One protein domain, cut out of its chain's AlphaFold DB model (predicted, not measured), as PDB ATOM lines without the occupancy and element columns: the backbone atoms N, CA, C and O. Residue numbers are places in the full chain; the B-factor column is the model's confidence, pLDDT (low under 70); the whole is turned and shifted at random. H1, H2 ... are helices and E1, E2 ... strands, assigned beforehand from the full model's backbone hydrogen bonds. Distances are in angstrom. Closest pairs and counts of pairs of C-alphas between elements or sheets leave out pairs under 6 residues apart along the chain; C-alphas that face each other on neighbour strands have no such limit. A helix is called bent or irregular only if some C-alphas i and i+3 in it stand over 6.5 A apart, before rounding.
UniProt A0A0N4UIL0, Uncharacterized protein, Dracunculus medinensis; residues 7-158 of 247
ATOM      1  N   ILE A   7     107.026 228.902 122.049       45.90
ATOM      2  CA  ILE A   7     108.441 228.522 122.232       45.90
ATOM      3  C   ILE A   7     109.392 229.591 121.663       45.90
ATOM      4  O   ILE A   7     110.503 229.751 122.161       45.90
ATOM      5  N   HIS A   8     108.959 230.374 120.670       53.05
ATOM      6  CA  HIS A   8     109.842 231.280 119.929       53.05
ATOM      7  C   HIS A   8     110.478 232.383 120.775       53.05
ATOM      8  O   HIS A   8     111.695 232.559 120.749       53.05
ATOM      9  N   PHE A   9     109.680 233.133 121.534       53.51
ATOM     10  CA  PHE A   9     110.186 234.368 122.132       53.51
ATOM     11  C   PHE A   9     111.171 234.117 123.285       53.51
ATOM     12  O   PHE A   9     112.210 234.771 123.374       53.51
ATOM     13  N   TYR A  10     110.882 233.139 124.149       56.77
ATOM     14  CA  TYR A  10     111.704 232.872 125.331       56.77
ATOM     15  C   TYR A  10     112.982 232.095 125.004       56.77
ATOM     16  O   TYR A  10     114.051 232.466 125.485       56.77
ATOM     17  N   PHE A  11     112.913 231.066 124.149       57.29
ATOM     18  CA  PHE A  11     114.088 230.238 123.851       57.29
ATOM     19  C   PHE A  11     115.143 230.974 123.039       57.29
ATOM     20  O   PHE A  11     116.337 230.794 123.259       57.29
ATOM     21  N   LEU A  12     114.730 231.807 122.088       61.77
ATOM     22  CA  LEU A  12     115.686 232.430 121.182       61.77
ATOM     23  C   LEU A  12     116.361 233.637 121.847       61.77
ATOM     24  O   LEU A  12     117.529 233.887 121.572       61.77
ATOM     25  N   ARG A  13     115.714 234.301 122.819       63.76
ATOM     26  CA  ARG A  13     116.383 235.275 123.708       63.76
ATOM     27  C   ARG A  13     117.574 234.667 124.457       63.76
ATOM     28  O   ARG A  13     118.589 235.342 124.587       63.76
ATOM     29  N   ILE A  14     117.491 233.402 124.878       58.81
ATOM     30  CA  ILE A  14     118.592 232.688 125.555       58.81
ATOM     31  C   ILE A  14     119.829 232.607 124.650       58.81
ATOM     32  O   ILE A  14     120.937 232.808 125.137       58.81
ATOM     33  N   ILE A  15     119.658 232.412 123.334       64.19
ATOM     34  CA  ILE A  15     120.787 232.414 122.381       64.19
ATOM     35  C   ILE A  15     121.539 233.739 122.451       64.19
ATOM     36  O   ILE A  15     122.762 233.737 122.480       64.19
ATOM     37  N   PHE A  16     120.822 234.861 122.508       65.28
ATOM     38  CA  PHE A  16     121.431 236.192 122.500       65.28
ATOM     39  C   PHE A  16     121.978 236.621 123.863       65.28
ATOM     40  O   PHE A  16     122.908 237.419 123.914       65.28
ATOM     41  N   ILE A  17     121.443 236.074 124.959       59.46
ATOM     42  CA  ILE A  17     121.891 236.367 126.329       59.46
ATOM     43  C   ILE A  17     123.087 235.477 126.739       59.46
ATOM     44  O   ILE A  17     123.881 235.877 127.588       59.46
ATOM     45  N   HIS A  18     123.270 234.299 126.125       56.20
ATOM     46  CA  HIS A  18     124.285 233.308 126.525       56.20
ATOM     47  C   HIS A  18     125.419 233.046 125.522       56.20
ATOM     48  O   HIS A  18     126.067 231.998 125.606       56.20
ATOM     49  N   ILE A  19     125.760 234.000 124.648       61.89
ATOM     50  CA  ILE A  19     127.069 233.980 123.961       61.89
ATOM     51  C   ILE A  19     128.155 234.381 124.977       61.89
ATOM     52  O   ILE A  19     128.767 235.444 124.917       61.89
ATOM     53  N   LEU A  20     128.336 233.526 125.982       65.41
ATOM     54  CA  LEU A  20     129.404 233.585 126.963       65.41
ATOM     55  C   LEU A  20     130.640 232.919 126.349       65.41
ATOM     56  O   LEU A  20     130.524 231.945 125.605       65.41
ATOM     57  N   GLN A  21     131.834 233.393 126.707       71.73
ATOM     58  CA  GLN A  21     133.109 232.879 126.179       71.73
ATOM     59  C   GLN A  21     133.305 231.357 126.367       71.73
ATOM     60  O   GLN A  21     134.132 230.761 125.679       71.73
ATOM     61  N   ASN A  22     132.530 230.718 127.250       84.60
ATOM     62  CA  ASN A  22     132.613 229.291 127.575       84.60
ATOM     63  C   ASN A  22     131.520 228.416 126.933       84.60
ATOM     64  O   ASN A  22     131.496 227.209 127.181       84.60
ATOM     65  N   THR A  23     130.634 228.990 126.118       90.87
ATOM     66  CA  THR A  23     129.531 228.263 125.475       90.87
ATOM     67  C   THR A  23     129.882 227.976 124.018       90.87
ATOM     68  O   THR A  23     130.251 228.878 123.275       90.87
ATOM     69  N   PHE A  24     129.768 226.724 123.583       94.70
ATOM     70  CA  PHE A  24     129.800 226.392 122.162       94.70
ATOM     71  C   PHE A  24     128.512 226.876 121.501       94.70
ATOM     72  O   PHE A  24     127.421 226.526 121.955       94.70
ATOM     73  N   HIS A  25     128.634 227.614 120.398       93.81
ATOM     74  CA  HIS A  25     127.500 227.899 119.527       93.81
ATOM     75  C   HIS A  25     127.831 227.656 118.063       93.81
ATOM     76  O   HIS A  25     128.958 227.858 117.608       93.81
ATOM     77  N   LEU A  26     126.811 227.275 117.307       94.58
ATOM     78  CA  LEU A  26     126.865 227.136 115.861       94.58
ATOM     79  C   LEU A  26     125.500 227.532 115.300       94.58
ATOM     80  O   LEU A  26     124.493 226.884 115.577       94.58
ATOM     81  N   LEU A  27     125.479 228.616 114.526       94.68
ATOM     82  CA  LEU A  27     124.309 229.070 113.784       94.68
ATOM     83  C   LEU A  27     124.508 228.735 112.311       94.68
ATOM     84  O   LEU A  27     125.539 229.089 111.720       94.68
ATOM     85  N   TYR A  28     123.523 228.065 111.724       95.71
ATOM     86  CA  TYR A  28     123.594 227.625 110.343       95.71
ATOM     87  C   TYR A  28     122.273 227.820 109.610       95.71
ATOM     88  O   TYR A  28     121.204 227.682 110.197       95.71
ATOM     89  N   ASN A  29     122.358 228.220 108.345       95.20
ATOM     90  CA  ASN A  29     121.219 228.462 107.468       95.20
ATOM     91  C   ASN A  29     121.746 228.588 106.032       95.20
ATOM     92  O   ASN A  29     122.659 229.379 105.801       95.20
ATOM     93  N   ASP A  30     121.187 227.843 105.079       93.09
ATOM     94  CA  ASP A  30     121.501 227.957 103.644       93.09
ATOM     95  C   ASP A  30     121.043 229.284 103.018       93.09
ATOM     96  O   ASP A  30     121.520 229.643 101.942       93.09
ATOM     97  N   ASP A  31     120.175 230.030 103.704       93.71
ATOM     98  CA  ASP A  31     119.771 231.401 103.387       93.71
ATOM     99  C   ASP A  31     119.873 232.287 104.648       93.71
ATOM    100  O   ASP A  31     118.868 232.620 105.284       93.71
ATOM    101  N   PRO A  32     121.093 232.598 105.116       93.74
ATOM    102  CA  PRO A  32     121.317 233.242 106.408       93.74
ATOM    103  C   PRO A  32     120.909 234.729 106.406       93.74
ATOM    104  O   PRO A  32     120.841 235.372 105.357       93.74
ATOM    105  N   PRO A  33     120.646 235.333 107.579       92.48
ATOM    106  CA  PRO A  33     120.274 236.743 107.642       92.48
ATOM    107  C   PRO A  33     121.382 237.659 107.111       92.48
ATOM    108  O   PRO A  33     122.517 237.622 107.591       92.48
ATOM    109  N   ARG A  34     121.015 238.540 106.171       88.05
ATOM    110  CA  ARG A  34     121.881 239.575 105.572       88.05
ATOM    111  C   ARG A  34     123.115 239.041 104.826       88.05
ATOM    112  O   ARG A  34     124.045 239.810 104.599       88.05
ATOM    113  N   LEU A  35     123.146 237.765 104.433       90.66
ATOM    114  CA  LEU A  35     124.165 237.234 103.517       90.66
ATOM    115  C   LEU A  35     123.485 236.541 102.332       90.66
ATOM    116  O   LEU A  35     122.277 236.327 102.333       90.66
ATOM    117  N   LYS A  36     124.269 236.216 101.302       90.10
ATOM    118  CA  LYS A  36     123.777 235.483 100.131       90.10
ATOM    119  C   LYS A  36     123.539 234.015 100.486       90.10
ATOM    120  O   LYS A  36     124.307 233.438 101.257       90.10
ATOM    121  N   SER A  37     122.517 233.421  99.880       87.33
ATOM    122  CA  SER A  37     122.259 231.989  99.994       87.33
ATOM    123  C   SER A  37     123.401 231.165  99.390       87.33
ATOM    124  O   SER A  37     124.068 231.590  98.441       87.33
ATOM    125  N   ASN A  38     123.644 229.979  99.953       83.33
ATOM    126  CA  ASN A  38     124.700 229.075  99.504       83.33
ATOM    127  C   ASN A  38     124.117 227.726  99.072       83.33
ATOM    128  O   ASN A  38     123.979 226.806  99.875       83.33
ATOM    129  N   SER A  39     123.834 227.591  97.777       80.95
ATOM    130  CA  SER A  39     123.267 226.369  97.190       80.95
ATOM    131  C   SER A  39     124.225 225.173  97.159       80.95
ATOM    132  O   SER A  39     123.795 224.068  96.843       80.95
ATOM    133  N   TYR A  40     125.513 225.358  97.476       82.44
ATOM    134  CA  TYR A  40     126.482 224.258  97.558       82.44
ATOM    135  C   TYR A  40     126.476 223.540  98.913       82.44
ATOM    136  O   TYR A  40     127.164 222.526  99.069       82.44
ATOM    137  N   LYS A  41     125.756 224.079  99.899       85.41
ATOM    138  CA  LYS A  41     125.615 223.521 101.248       85.41
ATOM    139  C   LYS A  41     124.246 222.873 101.418       85.41
ATOM    140  O   LYS A  41     123.352 223.106 100.611       85.41
ATOM    141  N   GLY A  42     124.107 222.048 102.454       83.21
ATOM    142  CA  GLY A  42     122.828 221.427 102.794       83.21
ATOM    143  C   GLY A  42     121.747 222.465 103.041       83.21
ATOM    144  O   GLY A  42     122.007 223.445 103.744       83.21
ATOM    145  N   HIS A  43     120.546 222.223 102.507       88.76
ATOM    146  CA  HIS A  43     119.326 222.988 102.765       88.76
ATOM    147  C   HIS A  43     118.846 222.805 104.208       88.76
ATOM    148  O   HIS A  43     117.756 222.309 104.461       88.76
ATOM    149  N   ALA A  44     119.677 223.199 105.164       93.78
ATOM    150  CA  ALA A  44     119.484 222.968 106.578       93.78
ATOM    151  C   ALA A  44     119.637 224.261 107.361       93.78
ATOM    152  O   ALA A  44     120.495 225.100 107.054       93.78
ATOM    153  N   LYS A  45     118.807 224.415 108.396       95.72
ATOM    154  CA  LYS A  45     118.796 225.622 109.222       95.72
ATOM    155  C   LYS A  45     118.613 225.273 110.691       95.72
ATOM    156  O   LYS A  45     117.808 224.415 111.051       95.72
ATOM    157  N   GLY A  46     119.364 225.942 111.551       95.63
ATOM    158  CA  GLY A  46     119.314 225.639 112.964       95.63
ATOM    159  C   GLY A  46     120.338 226.348 113.826       95.63
ATOM    160  O   GLY A  46     121.145 227.174 113.388       95.63
ATOM    161  N   VAL A  47     120.267 225.990 115.103       95.06
ATOM    162  CA  VAL A  47     121.118 226.502 116.172       95.06
ATOM    163  C   VAL A  47     121.564 225.345 117.039       95.06
ATOM    164  O   VAL A  47     120.747 224.548 117.494       95.06
ATOM    165  N   VAL A  48     122.856 225.286 117.315       96.06
ATOM    166  CA  VAL A  48     123.429 224.400 118.325       96.06
ATOM    167  C   VAL A  48     124.024 225.288 119.406       96.06
ATOM    168  O   VAL A  48     124.823 226.164 119.081       96.06
ATOM    169  N   LEU A  49     123.623 225.097 120.661       94.70
ATOM    170  CA  LEU A  49     124.125 225.871 121.799       94.70
ATOM    171  C   LEU A  49     124.371 224.936 122.979       94.70
ATOM    172  O   LEU A  49     123.426 224.312 123.451       94.70
ATOM    173  N   PHE A  50     125.618 224.820 123.438       95.15
ATOM    174  CA  PHE A  50     126.006 223.912 124.521       95.15
ATOM    175  C   PHE A  50     127.036 224.542 125.448       95.15
ATOM    176  O   PHE A  50     128.025 225.117 124.997       95.15
ATOM    177  N   ASP A  51     126.855 224.343 126.747       92.73
ATOM    178  CA  ASP A  51     127.913 224.516 127.733       92.73
ATOM    179  C   ASP A  51     128.600 223.165 128.035       92.73
ATOM    180  O   ASP A  51     128.464 222.169 127.315       92.73
ATOM    181  N   SER A  52     129.386 223.115 129.110       92.35
ATOM    182  CA  SER A  52     130.093 221.896 129.529       92.35
ATOM    183  C   SER A  52     129.190 220.736 129.994       92.35
ATOM    184  O   SER A  52     129.651 219.589 130.018       92.35
ATOM    185  N   LYS A  53     127.930 221.011 130.354       94.64
ATOM    186  CA  LYS A  53     126.972 220.072 130.953       94.64
ATOM    187  C   LYS A  53     125.812 219.738 130.016       94.64
ATOM    188  O   LYS A  53     125.478 218.561 129.858       94.64
ATOM    189  N   SER A  54     125.188 220.748 129.416       95.50
ATOM    190  CA  SER A  54     124.002 220.581 128.580       95.50
ATOM    191  C   SER A  54     123.891 221.645 127.495       95.50
ATOM    192  O   SER A  54     124.655 222.604 127.427       95.50
ATOM    193  N   GLY A  55     122.908 221.463 126.628       94.06
ATOM    194  CA  GLY A  55     122.599 222.408 125.580       94.06
ATOM    195  C   GLY A  55     121.327 222.030 124.857       94.06
ATOM    196  O   GLY A  55     120.554 221.188 125.320       94.06
ATOM    197  N   PHE A  56     121.124 222.633 123.697       95.60
ATOM    198  CA  PHE A  56     120.045 222.265 122.798       95.60
ATOM    199  C   PHE A  56     120.488 222.299 121.342       95.60
ATOM    200  O   PHE A  56     121.427 222.999 120.950       95.60
ATOM    201  N   TRP A  57     119.755 221.541 120.536       96.56
ATOM    202  CA  TRP A  57     119.797 221.622 119.088       96.56
ATOM    203  C   TRP A  57     118.411 222.019 118.587       96.56
ATOM    204  O   TRP A  57     117.422 221.322 118.826       96.56
ATOM    205  N   LEU A  58     118.353 223.176 117.936       95.64
ATOM    206  CA  LEU A  58     117.183 223.696 117.256       95.64
ATOM    207  C   LEU A  58     117.319 223.451 115.755       95.64
ATOM    208  O   LEU A  58     118.293 223.891 115.150       95.64
ATOM    209  N   ILE A  59     116.304 222.833 115.166       95.76
ATOM    210  CA  ILE A  59     116.111 222.671 113.722       95.76
ATOM    211  C   ILE A  59     114.922 223.540 113.317       95.76
ATOM    212  O   ILE A  59     113.916 223.572 114.032       95.76
ATOM    213  N   HIS A  60     115.016 224.259 112.199       94.40
ATOM    214  CA  HIS A  60     113.908 225.075 111.702       94.40
ATOM    215  C   HIS A  60     113.897 225.212 110.178       94.40
ATOM    216  O   HIS A  60     114.875 224.924 109.499       94.40
ATOM    217  N   SER A  61     112.796 225.721 109.624       94.21
ATOM    218  CA  SER A  61     112.662 225.959 108.180       94.21
ATOM    219  C   SER A  61     112.755 227.434 107.756       94.21
ATOM    220  O   SER A  61     112.813 227.712 106.558       94.21
ATOM    221  N   VAL A  62     112.829 228.370 108.710       93.89
ATOM    222  CA  VAL A  62     112.760 229.824 108.451       93.89
ATOM    223  C   VAL A  62     114.012 230.389 107.763       93.89
ATOM    224  O   VAL A  62     115.093 230.357 108.358       93.89
ATOM    225  N   PRO A  63     113.902 230.949 106.543       93.66
ATOM    226  CA  PRO A  63     114.993 231.681 105.900       93.66
ATOM    227  C   PRO A  63     115.352 232.955 106.668       93.66
ATOM    228  O   PRO A  63     114.506 233.544 107.332       93.66
ATOM    229  N   ASN A  64     116.590 233.417 106.550       94.25
ATOM    230  CA  ASN A  64     117.109 234.637 107.175       94.25
ATOM    231  C   ASN A  64     117.001 234.662 108.713       94.25
ATOM    232  O   ASN A  64     116.868 235.724 109.317       94.25
ATOM    233  N   PHE A  65     117.084 233.494 109.355       93.33
ATOM    234  CA  PHE A  65     116.937 233.325 110.804       93.33
ATOM    235  C   PHE A  65     117.986 232.345 111.384       93.33
ATOM    236  O   PHE A  65     118.381 231.412 110.682       93.33
ATOM    237  N   PRO A  66     118.412 232.493 112.655       91.72
ATOM    238  CA  PRO A  66     118.338 233.703 113.484       91.72
ATOM    239  C   PRO A  66     119.376 234.780 113.111       91.72
ATOM    240  O   PRO A  66     120.437 234.472 112.577       91.72
ATOM    241  N   PRO A  67     119.149 236.063 113.434       89.66
ATOM    242  CA  PRO A  67     120.221 237.061 113.438       89.66
ATOM    243  C   PRO A  67     121.337 236.703 114.436       89.66
ATOM    244  O   PRO A  67     121.176 235.833 115.283       89.66
ATOM    245  N   LYS A  68     122.487 237.392 114.370       86.29
ATOM    246  CA  LYS A  68     123.644 237.119 115.255       86.29
ATOM    247  C   LYS A  68     123.610 237.847 116.603       86.29
ATOM    248  O   LYS A  68     124.202 237.361 117.556       86.29
ATOM    249  N   LYS A  69     123.008 239.040 116.658       82.31
ATOM    250  CA  LYS A  69     123.182 239.990 117.777       82.31
ATOM    251  C   LYS A  69     121.958 240.134 118.676       82.31
ATOM    252  O   LYS A  69     122.108 240.297 119.878       82.31
ATOM    253  N   TYR A  70     120.767 240.112 118.098       82.44
ATOM    254  CA  TYR A  70     119.516 240.305 118.816       82.44
ATOM    255  C   TYR A  70     118.431 239.434 118.190       82.44
ATOM    256  O   TYR A  70     118.519 239.057 117.019       82.44
ATOM    257  N   TYR A  71     117.413 239.116 118.983       85.24
ATOM    258  CA  TYR A  71     116.268 238.362 118.500       85.24
ATOM    259  C   TYR A  71     115.438 239.207 117.536       85.24
ATOM    260  O   TYR A  71     114.955 240.277 117.900       85.24
ATOM    261  N   GLU A  72     115.239 238.690 116.330       86.91
ATOM    262  CA  GLU A  72     114.339 239.245 115.325       86.91
ATOM    263  C   GLU A  72     113.752 238.071 114.541       86.91
ATOM    264  O   GLU A  72     114.498 237.214 114.055       86.91
ATOM    265  N   TYR A  73     112.424 238.007 114.444       89.54
ATOM    266  CA  TYR A  73     111.760 237.043 113.573       89.54
ATOM    267  C   TYR A  73     111.565 237.686 112.195       89.54
ATOM    268  O   TYR A  73     110.906 238.726 112.115       89.54
ATOM    269  N   PRO A  74     112.142 237.131 111.117       91.44
ATOM    270  CA  PRO A  74     112.151 237.800 109.824       91.44
ATOM    271  C   PRO A  74     110.791 237.707 109.127       91.44
ATOM    272  O   PRO A  74     110.044 236.738 109.282       91.44
ATOM    273  N   SER A  75     110.508 238.679 108.259       91.17
ATOM    274  CA  SER A  75     109.312 238.680 107.408       91.17
ATOM    275  C   SER A  75     109.263 237.501 106.417       91.17
ATOM    276  O   SER A  75     108.195 237.109 105.952       91.17
ATOM    277  N   SER A  76     110.395 236.861 106.120       88.94
ATOM    278  CA  SER A  76     110.444 235.598 105.367       88.94
ATOM    279  C   SER A  76     109.676 234.467 106.067       88.94
ATOM    280  O   SER A  76     109.074 233.621 105.404       88.94
ATOM    281  N   GLY A  77     109.654 234.467 107.404       88.65
ATOM    282  CA  GLY A  77     109.015 233.447 108.231       88.65
ATOM    283  C   GLY A  77     107.500 233.590 108.376       88.65
ATOM    284  O   GLY A  77     106.894 232.723 108.998       88.65
ATOM    285  N   ILE A  78     106.889 234.655 107.838       87.98
ATOM    286  CA  ILE A  78     105.426 234.870 107.876       87.98
ATOM    287  C   ILE A  78     104.731 234.565 106.540       87.98
ATOM    288  O   ILE A  78     103.506 234.533 106.479       87.98
ATOM    289  N   ARG A  79     105.494 234.351 105.458       87.10
ATOM    290  CA  ARG A  79     104.955 234.138 104.101       87.10
ATOM    291  C   ARG A  79     104.489 232.703 103.841       87.10
ATOM    292  O   ARG A  79     103.581 232.491 103.042       87.10
ATOM    293  N   TYR A  80     105.144 231.739 104.474       89.40
ATOM    294  CA  TYR A  80     104.932 230.305 104.290       89.40
ATOM    295  C   TYR A  80     104.801 229.635 105.650       89.40
ATOM    296  O   TYR A  80     105.337 230.162 106.626       89.40
ATOM    297  N   GLY A  81     104.149 228.473 105.707       88.77
ATOM    298  CA  GLY A  81     104.204 227.612 106.891       88.77
ATOM    299  C   GLY A  81     105.655 227.296 107.276       88.77
ATOM    300  O   GLY A  81     106.540 227.244 106.419       88.77
ATOM    301  N   GLN A  82     105.923 227.180 108.575       91.48
ATOM    302  CA  GLN A  82     107.259 226.921 109.107       91.48
ATOM    303  C   GLN A  82     107.179 225.926 110.259       91.48
ATOM    304  O   GLN A  82     106.255 225.969 111.072       91.48
ATOM    305  N   SER A  83     108.208 225.094 110.381       91.12
ATOM    306  CA  SER A  83     108.360 224.141 111.473       91.12
ATOM    307  C   SER A  83     109.626 224.419 112.261       91.12
ATOM    308  O   SER A  83     110.642 224.840 111.706       91.12
ATOM    309  N   PHE A  84     109.562 224.124 113.553       92.60
ATOM    310  CA  PHE A  84     110.686 224.195 114.473       92.60
ATOM    311  C   PHE A  84     110.756 222.883 115.252       92.60
ATOM    312  O   PHE A  84     109.743 222.240 115.486       92.60
ATOM    313  N   LEU A  85     111.935 222.461 115.676       94.33
ATOM    314  CA  LEU A  85     112.102 221.376 116.635       94.33
ATOM    315  C   LEU A  85     113.296 221.730 117.507       94.33
ATOM    316  O   LEU A  85     114.416 221.800 117.013       94.33
ATOM    317  N   CYS A  86     113.054 221.967 118.792       94.75
ATOM    318  CA  CYS A  86     114.103 222.236 119.767       94.75
ATOM    319  C   CYS A  86     114.173 221.071 120.746       94.75
ATOM    320  O   CYS A  86     113.167 220.732 121.373       94.75
ATOM    321  N   VAL A  87     115.348 220.459 120.870       96.00
ATOM    322  CA  VAL A  87     115.569 219.356 121.807       96.00
ATOM    323  C   VAL A  87     116.764 219.686 122.687       96.00
ATOM    324  O   VAL A  87     117.858 219.952 122.188       96.00
ATOM    325  N   SER A  88     116.548 219.659 124.001       97.18
ATOM    326  CA  SER A  88     117.619 219.772 124.986       97.18
ATOM    327  C   SER A  88     118.345 218.441 125.133       97.18
ATOM    328  O   SER A  88     117.705 217.391 125.239       97.18
ATOM    329  N   PHE A  89     119.671 218.489 125.177       98.06
ATOM    330  CA  PHE A  89     120.554 217.335 125.289       98.06
ATOM    331  C   PHE A  89     121.583 217.549 126.397       98.06
ATOM    332  O   PHE A  89     121.991 218.677 126.685       98.06
ATOM    333  N   GLN A  90     122.069 216.454 126.976       98.06
ATOM    334  CA  GLN A  90     123.322 216.495 127.724       98.06
ATOM    335  C   GLN A  90     124.491 216.667 126.747       98.06
ATOM    336  O   GLN A  90     124.448 216.173 125.617       98.06
ATOM    337  N   THR A  91     125.566 217.328 127.180       97.45
ATOM    338  CA  THR A  91     126.737 217.601 126.327       97.45
ATOM    339  C   THR A  91     127.405 216.324 125.805       97.45
ATOM    340  O   THR A  91     128.072 216.356 124.780       97.45
ATOM    341  N   THR A  92     127.179 215.166 126.431       97.50
ATOM    342  CA  THR A  92     127.614 213.849 125.930       97.50
ATOM    343  C   THR A  92     127.064 213.498 124.543       97.50
ATOM    344  O   THR A  92     127.715 212.765 123.802       97.50
ATOM    345  N   GLU A  93     125.910 214.043 124.150       98.29
ATOM    346  CA  GLU A  93     125.308 213.807 122.832       98.29
ATOM    347  C   GLU A  93     125.909 214.702 121.733       98.29
ATOM    348  O   GLU A  93     125.729 214.429 120.543       98.29
ATOM    349  N   LEU A  94     126.670 215.740 122.105       97.96
ATOM    350  CA  LEU A  94     127.188 216.754 121.183       97.96
ATOM    351  C   LEU A  94     128.110 216.170 120.104       97.96
ATOM    352  O   LEU A  94     128.068 216.611 118.958       97.96
ATOM    353  N   GLY A  95     128.894 215.136 120.432       97.01
ATOM    354  CA  GLY A  95     129.725 214.434 119.447       97.01
ATOM    355  C   GLY A  95     128.898 213.821 118.311       97.01
ATOM    356  O   GLY A  95     129.217 214.018 117.139       97.01
ATOM    357  N   LYS A  96     127.776 213.164 118.644       98.05
ATOM    358  CA  LYS A  96     126.859 212.564 117.659       98.05
ATOM    359  C   LYS A  96     126.173 213.631 116.804       98.05
ATOM    360  O   LYS A  96     125.990 213.418 115.608       98.05
ATOM    361  N   ILE A  97     125.816 214.774 117.400       98.05
ATOM    362  CA  ILE A  97     125.280 215.936 116.671       98.05
ATOM    363  C   ILE A  97     126.334 216.469 115.690       98.05
ATOM    364  O   ILE A  97     126.032 216.666 114.517       98.05
ATOM    365  N   GLY A  98     127.584 216.621 116.137       96.52
ATOM    366  CA  GLY A  98     128.707 217.013 115.285       96.52
ATOM    367  C   GLY A  98     128.894 216.080 114.087       96.52
ATOM    368  O   GLY A  98     129.047 216.547 112.962       96.52
ATOM    369  N   GLU A  99     128.798 214.765 114.296       94.86
ATOM    370  CA  GLU A  99     128.831 213.796 113.197       94.86
ATOM    371  C   GLU A  99     127.671 213.986 112.211       94.86
ATOM    372  O   GLU A  99     127.903 213.981 111.008       94.86
ATOM    373  N   GLN A 100     126.434 214.198 112.676       96.03
ATOM    374  CA  GLN A 100     125.306 214.470 111.772       96.03
ATOM    375  C   GLN A 100     125.532 215.745 110.947       96.03
ATOM    376  O   GLN A 100     125.298 215.743 109.739       96.03
ATOM    377  N   LEU A 101     126.066 216.807 111.561       95.68
ATOM    378  CA  LEU A 101     126.372 218.064 110.871       95.68
ATOM    379  C   LEU A 101     127.451 217.905 109.787       95.68
ATOM    380  O   LEU A 101     127.401 218.621 108.787       95.68
ATOM    381  N   LEU A 102     128.385 216.954 109.925       92.93
ATOM    382  CA  LEU A 102     129.342 216.629 108.857       92.93
ATOM    383  C   LEU A 102     128.662 216.042 107.613       92.93
ATOM    384  O   LEU A 102     129.091 216.342 106.498       92.93
ATOM    385  N   TYR A 103     127.620 215.226 107.794       92.50
ATOM    386  CA  TYR A 103     126.834 214.686 106.683       92.50
ATOM    387  C   TYR A 103     125.938 215.762 106.067       92.50
ATOM    388  O   TYR A 103     125.940 215.904 104.849       92.50
ATOM    389  N   ILE A 104     125.251 216.555 106.896       92.68
ATOM    390  CA  ILE A 104     124.352 217.634 106.447       92.68
ATOM    391  C   ILE A 104     125.116 218.731 105.685       92.68
ATOM    392  O   ILE A 104     124.598 219.288 104.724       92.68
ATOM    393  N   GLN A 105     126.350 219.043 106.095       92.35
ATOM    394  CA  GLN A 105     127.164 220.136 105.544       92.35
ATOM    395  C   GLN A 105     126.427 221.480 105.470       92.35
ATOM    396  O   GLN A 105     126.346 222.078 104.390       92.35
ATOM    397  N   PRO A 106     125.892 221.985 106.591       94.08
ATOM    398  CA  PRO A 106     125.112 223.207 106.563       94.08
ATOM    399  C   PRO A 106     125.998 224.443 106.336       94.08
ATOM    400  O   PRO A 106     127.207 224.435 106.603       94.08
ATOM    401  N   GLU A 107     125.401 225.540 105.870       94.41
ATOM    402  CA  GLU A 107     126.097 226.825 105.777       94.41
ATOM    403  C   GLU A 107     126.163 227.493 107.156       94.41
ATOM    404  O   GLU A 107     125.205 228.093 107.639       94.41
ATOM    405  N   ILE A 108     127.317 227.359 107.808       94.65
ATOM    406  CA  ILE A 108     127.606 227.982 109.105       94.65
ATOM    407  C   ILE A 108     127.995 229.444 108.880       94.65
ATOM    408  O   ILE A 108     129.012 229.718 108.234       94.65
ATOM    409  N   TYR A 109     127.220 230.364 109.458       93.38
ATOM    410  CA  TYR A 109     127.439 231.812 109.342       93.38
ATOM    411  C   TYR A 109     127.858 232.475 110.665       93.38
ATOM    412  O   TYR A 109     128.246 233.648 110.670       93.38
ATOM    413  N   SER A 110     127.784 231.754 111.788       92.69
ATOM    414  CA  SER A 110     128.301 232.172 113.097       92.69
ATOM    415  C   SER A 110     128.663 230.947 113.930       92.69
ATOM    416  O   SER A 110     127.878 230.005 114.008       92.69
ATOM    417  N   SER A 111     129.823 230.961 114.580       93.80
ATOM    418  CA  SER A 111     130.236 229.877 115.471       93.80
ATOM    419  C   SER A 111     131.230 230.353 116.520       93.80
ATOM    420  O   SER A 111     132.034 231.240 116.240       93.80
ATOM    421  N   HIS A 112     131.223 229.704 117.678       93.76
ATOM    422  CA  HIS A 112     132.263 229.791 118.702       93.76
ATOM    423  C   HIS A 112     132.504 228.395 119.260       93.76
ATOM    424  O   HIS A 112     131.547 227.685 119.558       93.76
ATOM    425  N   LEU A 113     133.765 227.991 119.390       94.96
ATOM    426  CA  LEU A 113     134.144 226.675 119.898       94.96
ATOM    427  C   LEU A 113     135.217 226.827 120.980       94.96
ATOM    428  O   LEU A 113     136.398 226.922 120.654       94.96
ATOM    429  N   PRO A 114     134.821 226.835 122.266       94.27
ATOM    430  CA  PRO A 114     135.764 226.844 123.376       94.27
ATOM    431  C   PRO A 114     136.700 225.631 123.333       94.27
ATOM    432  O   PRO A 114     136.248 224.505 123.105       94.27
ATOM    433  N   GLU A 115     137.983 225.827 123.644       94.33
ATOM    434  CA  GLU A 115     139.002 224.768 123.563       94.33
ATOM    435  C   GLU A 115     138.668 223.527 124.402       94.33
ATOM    436  O   GLU A 115     138.869 222.404 123.950       94.33
ATOM    437  N   LYS A 116     138.059 223.699 125.585       93.52
ATOM    438  CA  LYS A 116     137.609 222.570 126.422       93.52
ATOM    439  C   LYS A 116     136.579 221.685 125.710       93.52
ATOM    440  O   LYS A 116     136.635 220.461 125.817       93.52
ATOM    441  N   ILE A 117     135.642 222.294 124.977       95.59
ATOM    442  CA  ILE A 117     134.632 221.569 124.194       95.59
ATOM    443  C   ILE A 117     135.285 220.967 122.944       95.59
ATOM    444  O   ILE A 117     135.020 219.812 122.618       95.59
ATOM    445  N   ALA A 118     136.185 221.708 122.291       95.22
ATOM    446  CA  ALA A 118     136.931 221.245 121.122       95.22
ATOM    447  C   ALA A 118     137.779 219.998 121.418       95.22
ATOM    448  O   ALA A 118     137.825 219.078 120.606       95.22
ATOM    449  N   PHE A 119     138.421 219.964 122.587       95.57
ATOM    450  CA  PHE A 119     139.211 218.831 123.058       95.57
ATOM    451  C   PHE A 119     138.341 217.592 123.294       95.57
ATOM    452  O   PHE A 119     138.699 216.496 122.874       95.57
ATOM    453  N   ARG A 120     137.165 217.765 123.913       96.18
ATOM    454  CA  ARG A 120     136.228 216.662 124.181       96.18
ATOM    455  C   ARG A 120     135.535 216.145 122.915       96.18
ATOM    456  O   ARG A 120     135.223 214.960 122.837       96.18
ATOM    457  N   PHE A 121     135.285 217.017 121.937       96.26
ATOM    458  CA  PHE A 121     134.576 216.695 120.697       96.26
ATOM    459  C   PHE A 121     135.342 217.218 119.471       96.26
ATOM    460  O   PHE A 121     134.917 218.192 118.839       96.26
ATOM    461  N   PRO A 122     136.457 216.569 119.089       94.14
ATOM    462  CA  PRO A 122     137.313 217.033 117.995       94.14
ATOM    463  C   PRO A 122     136.576 217.158 116.653       94.14
ATOM    464  O   PRO A 122     136.881 218.061 115.872       94.14
ATOM    465  N   THR A 123     135.539 216.343 116.420       92.74
ATOM    466  CA  THR A 123     134.650 216.409 115.246       92.74
ATOM    467  C   THR A 123     134.058 217.807 115.020       92.74
ATOM    468  O   THR A 123     133.882 218.228 113.879       92.74
ATOM    469  N   LEU A 124     133.800 218.588 116.078       95.56
ATOM    470  CA  LEU A 124     133.254 219.946 115.939       95.56
ATOM    471  C   LEU A 124     134.222 220.899 115.227       95.56
ATOM    472  O   LEU A 124     133.781 221.790 114.501       95.56
ATOM    473  N   ARG A 125     135.541 220.697 115.375       94.37
ATOM    474  CA  ARG A 125     136.540 221.483 114.633       94.37
ATOM    475  C   ARG A 125     136.409 221.251 113.131       94.37
ATOM    476  O   ARG A 125     136.577 222.185 112.354       94.37
ATOM    477  N   GLU A 126     136.095 220.030 112.712       91.58
ATOM    478  CA  GLU A 126     135.914 219.683 111.297       91.58
ATOM    479  C   GLU A 126     134.629 220.271 110.725       91.58
ATOM    480  O   GLU A 126     134.654 220.814 109.618       91.58
ATOM    481  N   VAL A 127     133.546 220.230 111.509       94.25
ATOM    482  CA  VAL A 127     132.272 220.878 111.174       94.25
ATOM    483  C   VAL A 127     132.491 222.374 110.928       94.25
ATOM    484  O   VAL A 127     132.134 222.876 109.864       94.25
ATOM    485  N   ILE A 128     133.152 223.078 111.858       93.49
ATOM    486  CA  ILE A 128     133.418 224.525 111.740       93.49
ATOM    487  C   ILE A 128     134.374 224.841 110.589       93.49
ATOM    488  O   ILE A 128     134.137 225.787 109.842       93.49
ATOM    489  N   ARG A 129     135.427 224.034 110.393       90.15
ATOM    490  CA  ARG A 129     136.354 224.175 109.254       90.15
ATOM    491  C   ARG A 129     135.693 223.868 107.905       90.15
ATOM    492  O   ARG A 129     136.355 223.981 106.877       90.15
ATOM    493  N   LYS A 130     134.410 223.476 107.896       80.42
ATOM    494  CA  LYS A 130     133.639 223.089 106.707       80.42
ATOM    495  C   LYS A 130     134.348 221.988 105.905       80.42
ATOM    496  O   LYS A 130     134.215 221.934 104.680       80.42
ATOM    497  N   ASN A 131     135.113 221.128 106.586       68.22
ATOM    498  CA  ASN A 131     135.925 220.117 105.926       68.22
ATOM    499  C   ASN A 131     135.051 218.922 105.533       68.22
ATOM    500  O   ASN A 131     134.421 218.286 106.376       68.22
ATOM    501  N   SER A 132     135.023 218.602 104.241       62.35
ATOM    502  CA  SER A 132     134.311 217.430 103.738       62.35
ATOM    503  C   SER A 132     135.218 216.206 103.852       62.35
ATOM    504  O   SER A 132     135.836 215.794 102.869       62.35
ATOM    505  N   ARG A 133     135.282 215.594 105.048       64.71
ATOM    506  CA  ARG A 133     135.860 214.241 105.221       64.71
ATOM    507  C   ARG A 133     135.242 213.229 104.246       64.71
ATOM    508  O   ARG A 133     135.902 212.303 103.799       64.71
ATOM    509  N   LEU A 134     134.010 213.494 103.814       67.63
ATOM    510  CA  LEU A 134     133.223 212.654 102.918       67.63
ATOM    511  C   LEU A 134     133.672 212.681 101.442       67.63
ATOM    512  O   LEU A 134     132.994 212.113 100.581       67.63
ATOM    513  N   LYS A 135     134.790 213.340 101.100       63.46
ATOM    514  CA  LYS A 135     135.352 213.243  99.741       63.46
ATOM    515  C   LYS A 135     135.765 211.805  99.398       63.46
ATOM    516  O   LYS A 135     135.478 211.364  98.287       63.46
ATOM    517  N   ASN A 136     136.329 211.077 100.364       68.57
ATOM    518  CA  ASN A 136     136.856 209.719 100.165       68.57
ATOM    519  C   ASN A 136     135.964 208.617 100.755       68.57
ATOM    520  O   ASN A 136     136.290 207.442 100.650       68.57
ATOM    521  N   GLU A 137     134.844 208.988 101.369       75.79
ATOM    522  CA  GLU A 137     133.910 208.029 101.958       75.79
ATOM    523  C   GLU A 137     133.053 207.357 100.882       75.79
ATOM    524  O   GLU A 137     132.694 207.974  99.874       75.79
ATOM    525  N   SER A 138     132.687 206.097 101.125       83.94
ATOM    526  CA  SER A 138     131.731 205.339 100.307       83.94
ATOM    527  C   SER A 138     130.290 205.468 100.814       83.94
ATOM    528  O   SER A 138     129.343 205.218 100.069       83.94
ATOM    529  N   VAL A 139     130.114 205.893 102.069       90.93
ATOM    530  CA  VAL A 139     128.811 206.020 102.724       90.93
ATOM    531  C   VAL A 139     128.433 207.495 102.849       90.93
ATOM    532  O   VAL A 139     129.100 208.282 103.514       90.93
ATOM    533  N   PHE A 140     127.322 207.879 102.216       92.30
ATOM    534  CA  PHE A 140     126.838 209.268 102.170       92.30
ATOM    535  C   PHE A 140     125.605 209.517 103.041       92.30
ATOM    536  O   PHE A 140     124.919 210.523 102.872       92.30
ATOM    537  N   SER A 141     125.313 208.612 103.967       93.65
ATOM    538  CA  SER A 141     124.163 208.670 104.865       93.65
ATOM    539  C   SER A 141     124.558 208.235 106.270       93.65
ATOM    540  O   SER A 141     125.406 207.365 106.431       93.65
ATOM    541  N   SER A 142     123.918 208.794 107.290       95.26
ATOM    542  CA  SER A 142     124.211 208.475 108.685       95.26
ATOM    543  C   SER A 142     122.938 208.435 109.518       95.26
ATOM    544  O   SER A 142     122.028 209.235 109.305       95.26
ATOM    545  N   VAL A 143     122.892 207.511 110.482       97.47
ATOM    546  CA  VAL A 143     121.839 207.443 111.500       97.47
ATOM    547  C   VAL A 143     122.479 207.474 112.880       97.47
ATOM    548  O   VAL A 143     123.375 206.682 113.173       97.47
ATOM    549  N   LYS A 144     121.997 208.359 113.758       97.91
ATOM    550  CA  LYS A 144     122.431 208.413 115.161       97.91
ATOM    551  C   LYS A 144     121.256 208.331 116.117       97.91
ATOM    552  O   LYS A 144     120.243 209.007 115.949       97.91
ATOM    553  N   LYS A 145     121.424 207.509 117.152       98.24
ATOM    554  CA  LYS A 145     120.519 207.427 118.297       98.24
ATOM    555  C   LYS A 145     120.911 208.500 119.314       98.24
ATOM    556  O   LYS A 145     122.015 208.447 119.864       98.24
ATOM    557  N   LEU A 146     120.009 209.447 119.539       98.26
ATOM    558  CA  LEU A 146     120.171 210.555 120.477       98.26
ATOM    559  C   LEU A 146     119.192 210.405 121.645       98.26
ATOM    560  O   LEU A 146     118.118 209.824 121.478       98.26
ATOM    561  N   PHE A 147     119.536 210.955 122.805       98.35
ATOM    562  CA  PHE A 147     118.652 210.997 123.974       98.35
ATOM    563  C   PHE A 147     118.531 212.421 124.492       98.35
ATOM    564  O   PHE A 147     119.543 213.026 124.834       98.35
ATOM    565  N   SER A 148     117.309 212.954 124.575       98.33
ATOM    566  CA  SER A 148     117.097 214.253 125.218       98.33
ATOM    567  C   SER A 148     117.550 214.225 126.678       98.33
ATOM    568  O   SER A 148     117.674 213.161 127.289       98.33
ATOM    569  N   SER A 149     117.698 215.401 127.288       97.41
ATOM    570  CA  SER A 149     117.990 215.518 128.722       97.41
ATOM    571  C   SER A 149     116.950 214.825 129.616       97.41
ATOM    572  O   SER A 149     117.278 214.449 130.733       97.41
ATOM    573  N   SER A 150     115.721 214.619 129.123       96.91
ATOM    574  CA  SER A 150     114.647 213.874 129.799       96.91
ATOM    575  C   SER A 150     114.617 212.369 129.481       96.91
ATOM    576  O   SER A 150     113.672 211.682 129.857       96.91
ATOM    577  N   GLY A 151     115.604 211.846 128.748       97.33
ATOM    578  CA  GLY A 151     115.702 210.427 128.389       97.33
ATOM    579  C   GLY A 151     114.857 209.999 127.183       97.33
ATOM    580  O   GLY A 151     114.854 208.821 126.824       97.33
ATOM    581  N   ARG A 152     114.161 210.922 126.502       97.40
ATOM    582  CA  ARG A 152     113.407 210.596 125.281       97.40
ATOM    583  C   ARG A 152     114.378 210.281 124.149       97.40
ATOM    584  O   ARG A 152     115.243 211.086 123.812       97.40
ATOM    585  N   GLN A 153     114.198 209.124 123.527       97.24
ATOM    586  CA  GLN A 153     115.006 208.700 122.391       97.24
ATOM    587  C   GLN A 153     114.582 209.400 121.091       97.24
ATOM    588  O   GLN A 153     113.398 209.439 120.754       97.24
ATOM    589  N   PHE A 154     115.571 209.841 120.316       97.62
ATOM    590  CA  PHE A 154     115.441 210.349 118.953       97.62
ATOM    591  C   PHE A 154     116.351 209.552 118.007       97.62
ATOM    592  O   PHE A 154     117.382 209.010 118.415       97.62
ATOM    593  N   LYS A 155     115.978 209.485 116.728       97.44
ATOM    594  CA  LYS A 155     116.859 209.037 115.642       97.44
ATOM    595  C   LYS A 155     117.091 210.226 114.716       97.44
ATOM    596  O   LYS A 155     116.129 210.764 114.178       97.44
ATOM    597  N   SER A 156     118.342 210.638 114.560       97.70
ATOM    598  CA  SER A 156     118.735 211.648 113.578       97.70
ATOM    599  C   SER A 156     119.177 210.936 112.307       97.70
ATOM    600  O   SER A 156     119.985 210.009 112.384       97.70
ATOM    601  N   PHE A 157     118.587 211.327 111.180       97.16
ATOM    602  CA  PHE A 157     118.937 210.848 109.848       97.16
ATOM    603  C   PHE A 157     119.583 212.002 109.093       97.16
ATOM    604  O   PHE A 157     118.953 213.042 108.901       97.16
ATOM    605  N   ALA A 158     120.809 211.801 108.630       94.71
ATOM    606  CA  ALA A 158     121.530 212.771 107.823       94.71
ATOM    607  C   ALA A 158     121.935 212.147 106.492       94.71
ATOM    608  O   ALA A 158     122.326 210.979 106.425       94.71
TER     609      ALA A 158
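What this domain is: This is residues 7 to 158 of the 247 residues of an uncharacterized protein of Dracunculus medinensis (UniProt A0A0N4UIL0). A five-stranded antiparallel sheet makes the middle of this domain, with the long helix H3 over one face and H1 over the other, three layers in all. H3 lies between the small helix H5 and the two-stranded hairpin of E6 and E7, which packs on H3. The 152 printed residues run H1 E1 E2 E3 H2 E4 H3 E5 H4 H5 E6 E7, and the large sheet has the order E4, E3, E2, E1, E5. The class is mixed, helices and strands; the whole is compact, with a radius of gyration of the C-alphas of 14.9 A, and rounded, spanning 39 by 33 by 29 A.

Where its parts are: Find C-alpha 7 at (108.441, 228.522, 122.232); from there H1 runs 16.1 A through residues 7 to 17. E1 is residues 24 to 29, E2 residues 45 to 50, and E3 residues 54 to 60, 20.2 A long; these three form a meander, each strand the antiparallel neighbour of the one before. H2 is residues 75 to 78, and E4 residues 84 to 90, 19.9 A. At C-alpha 91, (126.737, 217.601, 126.327), H3 begins and runs 20.0 A to residue 104; it is irregular, but only just, with C-alphas 92 and 95 6.8 A apart. Then come E5, residues 108 to 112, H4, residues 115 to 120, and H5, residues 123 to 128. E6 is residues 141 to 147, 20.0 A, and E7 is residues 153 to 158, ending at (121.530, 212.771, 107.823).

How they stand to each other: In the large sheet, look for N 26 and O 48 of E1 and E2 at 2.9 A, N 58 and O 47 of E3 and E2 at 2.8 A, N 59 and O 85 of E3 and E4 at 2.8 A, and N 27 and O 110 of E1 and E5 at 2.8 A. H3 is on this sheet at a height of 9.6 A, over E3 and along the strands, at 15 degrees on the local plane. H1 is on the opposite face, at a height of 10.5 A, slantwise to the strands. H3 and H5 touch at Gly 98 and Leu 124, their closest C-alphas, 5.5 A apart, at a steep tilt of 53 degrees. H4 and H5 only graze the sheet, H4 only just, with 5 pairs of C-alphas within 10 A. H2 is not on it. In the hairpin of E6 and E7, N 144 and O 156 are 2.9 A apart; the closest C-alphas of H3 and E7, Gln 100 and Ala 158, are 5.7 A apart. Every O i to N i+4 pair is within hydrogen-bond range in H4 and H5; H3 has 8 of 10, H1 3 of 7 beside 4 of 8 O i to N i+3 pairs, and H2 is too short for one.

The domain as a whole: The farthest C-alphas, Tyr 10 and Asn 136, are 42.5 A apart. The printed part has no cut; its long links are E1 to E2, E3 to H2 and H5 to E6. The model's pLDDT is under 70 at residues 7 to 20 and 131 to 136.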